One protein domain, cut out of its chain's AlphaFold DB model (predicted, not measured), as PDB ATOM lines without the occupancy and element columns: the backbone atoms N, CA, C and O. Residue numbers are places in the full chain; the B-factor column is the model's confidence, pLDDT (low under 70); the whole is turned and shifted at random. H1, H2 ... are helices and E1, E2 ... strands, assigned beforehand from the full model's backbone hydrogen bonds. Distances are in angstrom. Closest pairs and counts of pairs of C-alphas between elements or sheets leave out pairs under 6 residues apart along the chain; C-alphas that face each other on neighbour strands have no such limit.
ATOM      1  N   ASP A  89     -13.615  64.123   1.032       59.50
ATOM      2  CA  ASP A  89     -14.540  64.586   0.003       59.50
ATOM      3  C   ASP A  89     -15.779  65.287   0.585       59.50
ATOM      4  O   ASP A  89     -16.232  66.299   0.046       59.50
ATOM      5  N   GLN A  90     -16.289  64.827   1.729       56.41
ATOM      6  CA  GLN A  90     -17.490  65.383   2.364       56.41
ATOM      7  C   GLN A  90     -17.192  66.717   3.066       56.41
ATOM      8  O   GLN A  90     -17.943  67.688   2.953       56.41
ATOM      9  N   VAL A  91     -16.009  66.818   3.675       59.91
ATOM     10  CA  VAL A  91     -15.469  68.055   4.263       59.91
ATOM     11  C   VAL A  91     -15.261  69.146   3.205       59.91
ATOM     12  O   VAL A  91     -15.406  70.332   3.519       59.91
ATOM     13  N   LYS A  92     -14.934  68.756   1.965       61.62
ATOM     14  CA  LYS A  92     -14.751  69.662   0.821       61.62
ATOM     15  C   LYS A  92     -16.081  70.135   0.225       61.62
ATOM     16  O   LYS A  92     -16.139  71.248  -0.291       61.62
ATOM     17  N   ALA A  93     -17.134  69.320   0.313       77.00
ATOM     18  CA  ALA A  93     -18.479  69.684  -0.132       77.00
ATOM     19  C   ALA A  93     -19.170  70.673   0.824       77.00
ATOM     20  O   ALA A  93     -19.921  71.544   0.382       77.00
ATOM     21  N   CYS A  94     -18.897  70.578   2.127       86.81
ATOM     22  CA  CYS A  94     -19.468  71.475   3.125       86.81
ATOM     23  C   CYS A  94     -18.628  72.752   3.302       86.81
ATOM     24  O   CYS A  94     -17.424  72.698   3.555       86.81
ATOM     25  N   SER A  95     -19.275  73.920   3.235       80.44
ATOM     26  CA  SER A  95     -18.622  75.237   3.285       80.44
ATOM     27  C   SER A  95     -17.664  75.403   4.469       80.44
ATOM     28  O   SER A  95     -18.006  75.081   5.611       80.44
ATOM     29  N   THR A  96     -16.468  75.941   4.220       86.25
ATOM     30  CA  THR A  96     -15.543  76.405   5.267       86.25
ATOM     31  C   THR A  96     -16.042  77.712   5.871       86.25
ATOM     32  O   THR A  96     -16.470  78.605   5.144       86.25
ATOM     33  N   CYS A  97     -15.954  77.837   7.192       85.12
ATOM     34  CA  CYS A  97     -16.437  79.008   7.916       85.12
ATOM     35  C   CYS A  97     -15.291  79.911   8.355       85.12
ATOM     36  O   CYS A  97     -14.228  79.421   8.737       85.12
ATOM     37  N   SER A  98     -15.527  81.225   8.349       84.00
ATOM     38  CA  SER A  98     -14.659  82.164   9.053       84.00
ATOM     39  C   SER A  98     -14.685  81.877  10.558       84.00
ATOM     40  O   SER A  98     -15.639  81.306  11.099       84.00
ATOM     41  N   GLY A  99     -13.615  82.273  11.246       78.00
ATOM     42  CA  GLY A  99     -13.493  82.141  12.699       78.00
ATOM     43  C   GLY A  99     -14.322  83.152  13.498       78.00
ATOM     44  O   GLY A  99     -14.094  83.284  14.699       78.00
ATOM     45  N   ASP A 100     -15.240  83.876  12.853       81.75
ATOM     46  CA  ASP A 100     -16.037  84.924  13.487       81.75
ATOM     47  C   ASP A 100     -16.969  84.322  14.538       81.75
ATOM     48  O   ASP A 100     -17.596  83.281  14.323       81.75
ATOM     49  N   PHE A 101     -17.054  84.967  15.697       83.25
ATOM     50  CA  PHE A 101     -17.840  84.460  16.813       83.25
ATOM     51  C   PHE A 101     -19.091  85.313  17.030       83.25
ATOM     52  O   PHE A 101     -19.069  86.304  17.759       83.25
ATOM     53  N   GLU A 102     -20.191  84.872  16.428       89.31
ATOM     54  CA  GLU A 102     -21.538  85.424  16.569       89.31
ATOM     55  C   GLU A 102     -22.478  84.291  17.006       89.31
ATOM     56  O   GLU A 102     -23.177  83.686  16.187       89.31
ATOM     57  N   PRO A 103     -22.445  83.910  18.294       88.06
ATOM     58  CA  PRO A 103     -23.056  82.671  18.735       88.06
ATOM     59  C   PRO A 103     -24.567  82.697  18.544       88.06
ATOM     60  O   PRO A 103     -25.226  83.702  18.817       88.06
ATOM     61  N   LEU A 104     -25.126  81.551  18.174       93.19
ATOM     62  CA  LEU A 104     -26.563  81.340  18.059       93.19
ATOM     63  C   LEU A 104     -26.961  79.978  18.614       93.19
ATOM     64  O   LEU A 104     -26.162  79.046  18.687       93.19
ATOM     65  N   CYS A 105     -28.224  79.856  18.990       94.12
ATOM     66  CA  CYS A 105     -28.838  78.613  19.402       94.12
ATOM     67  C   CYS A 105     -29.656  78.084  18.231       94.12
ATOM     68  O   CYS A 105     -30.577  78.764  17.775       94.12
ATOM     69  N   GLY A 106     -29.325  76.889  17.756       95.69
ATOM     70  CA  GLY A 106     -30.126  76.142  16.800       95.69
ATOM     71  C   GLY A 106     -31.051  75.151  17.501       95.69
ATOM     72  O   GLY A 106     -30.758  74.699  18.613       95.69
ATOM     73  N   ARG A 107     -32.155  74.797  16.844       95.31
ATOM     74  CA  ARG A 107     -33.062  73.722  17.252       95.31
ATOM     75  C   ARG A 107     -33.382  72.804  16.070       95.31
ATOM     76  O   ARG A 107     -33.707  73.321  15.003       95.31
ATOM     77  N   ASN A 108     -33.282  71.489  16.249       94.88
ATOM     78  CA  ASN A 108     -33.689  70.503  15.236       94.88
ATOM     79  C   ASN A 108     -35.186  70.139  15.374       94.88
ATOM     80  O   ASN A 108     -35.895  70.669  16.234       94.88
ATOM     81  N   GLU A 109     -35.676  69.234  14.526       93.81
ATOM     82  CA  GLU A 109     -37.084  68.799  14.534       93.81
ATOM     83  C   GLU A 109     -37.467  68.019  15.799       93.81
ATOM     84  O   GLU A 109     -38.594  68.141  16.275       93.81
ATOM     85  N   ASN A 110     -36.504  67.330  16.418       92.31
ATOM     86  CA  ASN A 110     -36.681  66.627  17.694       92.31
ATOM     87  C   ASN A 110     -36.753  67.583  18.900       92.31
ATOM     88  O   ASN A 110     -37.049  67.169  20.020       92.31
ATOM     89  N   GLY A 111     -36.496  68.876  18.693       88.00
ATOM     90  CA  GLY A 111     -36.498  69.887  19.744       88.00
ATOM     91  C   GLY A 111     -35.166  70.044  20.479       88.00
ATOM     92  O   GLY A 111     -35.073  70.913  21.359       88.00
ATOM     93  N   ASP A 112     -34.134  69.289  20.098       89.50
ATOM     94  CA  ASP A 112     -32.789  69.404  20.655       89.50
ATOM     95  C   ASP A 112     -32.225  70.783  20.365       89.50
ATOM     96  O   ASP A 112     -32.370  71.318  19.265       89.50
ATOM     97  N   ARG A 113     -31.554  71.371  21.356       91.31
ATOM     98  CA  ARG A 113     -30.966  72.705  21.240       91.31
ATOM     99  C   ARG A 113     -29.450  72.629  21.296       91.31
ATOM    100  O   ARG A 113     -28.898  72.107  22.262       91.31
ATOM    101  N   ARG A 114     -28.785  73.233  20.312       91.19
ATOM    102  CA  ARG A 114     -27.321  73.277  20.213       91.19
ATOM    103  C   ARG A 114     -26.822  74.685  19.921       91.19
ATOM    104  O   ARG A 114     -27.382  75.391  19.089       91.19
ATOM    105  N   THR A 115     -25.771  75.101  20.622       92.44
ATOM    106  CA  THR A 115     -25.088  76.367  20.339       92.44
ATOM    107  C   THR A 115     -24.131  76.185  19.165       92.44
ATOM    108  O   THR A 115     -23.308  75.270  19.189       92.44
ATOM    109  N   PHE A 116     -24.177  77.100  18.204       94.00
ATOM    110  CA  PHE A 116     -23.226  77.219  17.102       94.00
ATOM    111  C   PHE A 116     -22.458  78.537  17.224       94.00
ATOM    112  O   PHE A 116     -22.995  79.519  17.738       94.00
ATOM    113  N   SER A 117     -21.197  78.559  16.787       88.88
ATOM    114  CA  SER A 117     -20.333  79.748  16.877       88.88
ATOM    115  C   SER A 117     -20.776  80.886  15.963       88.88
ATOM    116  O   SER A 117     -20.458  82.031  16.251       88.88
ATOM    117  N   ASN A 118     -21.472  80.556  14.873       90.50
ATOM    118  CA  ASN A 118     -22.086  81.467  13.912       90.50
ATOM    119  C   ASN A 118     -23.029  80.671  12.983       90.50
ATOM    120  O   ASN A 118     -23.132  79.442  13.074       90.50
ATOM    121  N   THR A 119     -23.705  81.367  12.069       93.25
ATOM    122  CA  THR A 119     -24.622  80.771  11.078       93.25
ATOM    123  C   THR A 119     -23.929  79.806  10.125       93.25
ATOM    124  O   THR A 119     -24.490  78.759   9.801       93.25
ATOM    125  N   CYS A 120     -22.696  80.102   9.708       94.88
ATOM    126  CA  CYS A 120     -21.948  79.188   8.852       94.88
ATOM    127  C   CYS A 120     -21.685  77.855   9.562       94.88
ATOM    128  O   CYS A 120     -21.899  76.803   8.969       94.88
ATOM    129  N   ALA A 121     -21.291  77.883  10.838       94.12
ATOM    130  CA  ALA A 121     -21.026  76.678  11.616       94.12
ATOM    131  C   ALA A 121     -22.278  75.801  11.775       94.12
ATOM    132  O   ALA A 121     -22.166  74.579  11.720       94.12
ATOM    133  N   LEU A 122     -23.464  76.407  11.911       94.62
ATOM    134  CA  LEU A 122     -24.737  75.679  11.883       94.62
ATOM    135  C   LEU A 122     -24.957  74.992  10.530       94.62
ATOM    136  O   LEU A 122     -25.231  73.795  10.486       94.62
ATOM    137  N   ASN A 123     -24.800  75.724   9.426       94.19
ATOM    138  CA  ASN A 123     -25.014  75.174   8.085       94.19
ATOM    139  C   ASN A 123     -24.004  74.073   7.746       94.19
ATOM    140  O   ASN A 123     -24.378  73.033   7.210       94.19
ATOM    141  N   ARG A 124     -22.730  74.279   8.097       93.56
ATOM    142  CA  ARG A 124     -21.667  73.286   7.931       93.56
ATOM    143  C   ARG A 124     -21.985  72.023   8.720       93.56
ATOM    144  O   ARG A 124     -21.869  70.938   8.169       93.56
ATOM    145  N   TYR A 125     -22.424  72.162   9.969       93.44
ATOM    146  CA  TYR A 125     -22.822  71.021  10.786       93.44
ATOM    147  C   TYR A 125     -23.970  70.238  10.141       93.44
ATOM    148  O   TYR A 125     -23.842  69.038   9.955       93.44
ATOM    149  N   ASN A 126     -25.036  70.913   9.705       93.94
ATOM    150  CA  ASN A 126     -26.149  70.251   9.016       93.94
ATOM    151  C   ASN A 126     -25.727  69.562   7.714       93.94
ATOM    152  O   ASN A 126     -26.281  68.525   7.376       93.94
ATOM    153  N   CYS A 127     -24.778  70.139   6.977       92.44
ATOM    154  CA  CYS A 127     -24.237  69.532   5.765       92.44
ATOM    155  C   CYS A 127     -23.465  68.237   6.067       92.44
ATOM    156  O   CYS A 127     -23.580  67.275   5.314       92.44
ATOM    157  N   LEU A 128     -22.712  68.209   7.171       88.62
ATOM    158  CA  LEU A 128     -21.932  67.040   7.583       88.62
ATOM    159  C   LEU A 128     -22.815  65.938   8.183       88.62
ATOM    160  O   LEU A 128     -22.648  64.774   7.842       88.62
ATOM    161  N   THR A 129     -23.773  66.301   9.042       88.19
ATOM    162  CA  THR A 129     -24.524  65.330   9.858       88.19
ATOM    163  C   THR A 129     -25.942  65.054   9.370       88.19
ATOM    164  O   THR A 129     -26.538  64.049   9.745       88.19
ATOM    165  N   GLY A 130     -26.534  65.954   8.581       90.31
ATOM    166  CA  GLY A 130     -27.943  65.874   8.189       90.31
ATOM    167  C   GLY A 130     -28.943  66.177   9.315       90.31
ATOM    168  O   GLY A 130     -30.145  66.078   9.089       90.31
ATOM    169  N   GLU A 131     -28.501  66.593  10.509       91.19
ATOM    170  CA  GLU A 131     -29.379  66.751  11.689       91.19
ATOM    171  C   GLU A 131     -30.354  67.946  11.625       91.19
ATOM    172  O   GLU A 131     -31.206  68.107  12.499       91.19
ATOM    173  N   GLY A 132     -30.254  68.796  10.600       94.62
ATOM    174  CA  GLY A 132     -31.310  69.754  10.254       94.62
ATOM    175  C   GLY A 132     -31.606  70.833  11.304       94.62
ATOM    176  O   GLY A 132     -32.749  71.282  11.425       94.62
ATOM    177  N   TYR A 133     -30.609  71.291  12.065       96.81
ATOM    178  CA  TYR A 133     -30.776  72.400  13.006       96.81
ATOM    179  C   TYR A 133     -31.192  73.685  12.288       96.81
ATOM    180  O   TYR A 133     -30.561  74.108  11.324       96.81
ATOM    181  N   LYS A 134     -32.212  74.368  12.806       96.50
ATOM    182  CA  LYS A 134     -32.651  75.689  12.338       96.50
ATOM    183  C   LYS A 134     -32.324  76.741  13.385       96.50
ATOM    184  O   LYS A 134     -32.295  76.438  14.577       96.50
ATOM    185  N   PHE A 135     -32.091  77.979  12.958       95.56
ATOM    186  CA  PHE A 135     -31.914  79.095  13.884       95.56
ATOM    187  C   PHE A 135     -33.109  79.184  14.847       95.56
ATOM    188  O   PHE A 135     -34.260  79.216  14.416       95.56
ATOM    189  N   PHE A 136     -32.830  79.223  16.148       93.38
ATOM    190  CA  PHE A 136     -33.847  79.364  17.187       93.38
ATOM    191  C   PHE A 136     -33.748  80.715  17.904       93.38
ATOM    192  O   PHE A 136     -34.770  81.357  18.134       93.38
ATOM    193  N   LYS A 137     -32.537  81.155  18.267       90.19
ATOM    194  CA  LYS A 137     -32.292  82.494  18.828       90.19
ATOM    195  C   LYS A 137     -30.822  82.893  18.720       90.19
ATOM    196  O   LYS A 137     -29.952  82.027  18.649       90.19
ATOM    197  N   ASN A 138     -30.548  84.189  18.839       88.88
ATOM    198  CA  ASN A 138     -29.192  84.693  19.045       88.88
ATOM    199  C   ASN A 138     -28.648  84.278  20.422       88.88
ATOM    200  O   ASN A 138     -29.396  84.097  21.393       88.88
ATOM    201  N   GLY A 139     -27.328  84.157  20.512       82.38
ATOM    202  CA  GLY A 139     -26.608  83.753  21.711       82.38
ATOM    203  C   GLY A 139     -26.681  82.254  22.006       82.38
ATOM    204  O   GLY A 139     -27.233  81.450  21.261       82.38
TER     205      GLY A 139
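AT A GLANCE: This is residues 89 to 139 of the 155 residues of the protein "uncharacterized protein LOC108741683" of Agrilus planipennis (UniProt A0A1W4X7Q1). A small antiparallel sheet, E2-E1-E3, has helix H2 over one face, making two layers; short H1 lies beyond H2, away from the sheet. The 51 printed residues have two named helices and three named strands, H1, E1, E2, H2, E3, class mixed. The whole is compact, with a radius of gyration of the C-alphas of 10.7 A, and flat, 30 by 25 by 10 A.

IN THESE COORDINATES: H1, residues 89 to 93, begins at C-alpha 89 (-14.540, 64.586, 0.003) and spans 6.4 A. E1 is residues 104 to 107, 10.0 A; E2, 113 to 116, 9.9 A; H2, 119 to 129, 15.5 A. E3, 134 to 138, 11.7 A, ends at C-alpha 138 (-29.192, 84.693, 19.045).

HOW THE PARTS SIT: E1 and E2 form a hairpin, N 106 to O 114 being 2.8 A. E1 and E3 are antiparallel, N 107 to O 134 being 2.8 A. H2 lies over E1, height over the sheet 8.7 A, only just along the strands at 29 degrees on the local plane; the closest C-alphas of H2 and E1, Thr 119 and Leu 104, are 7.3 A apart. E2, H2, E3 make a split strand-helix-strand unit, E1 between its strands, with a right-handed crossover. H1 and H2 are close but not clearly touching, closest C-alphas Gln 90 and Leu 128, 7.1 A. Every O i to N i+4 pair in H1 and H2 is within hydrogen-bond range.

THE WHOLE: The farthest C-alphas, Asp 89 and Lys 137, are 31.5 A apart. The printed part has no cut and no long link. Residues 89 to 92 have pLDDT under 70.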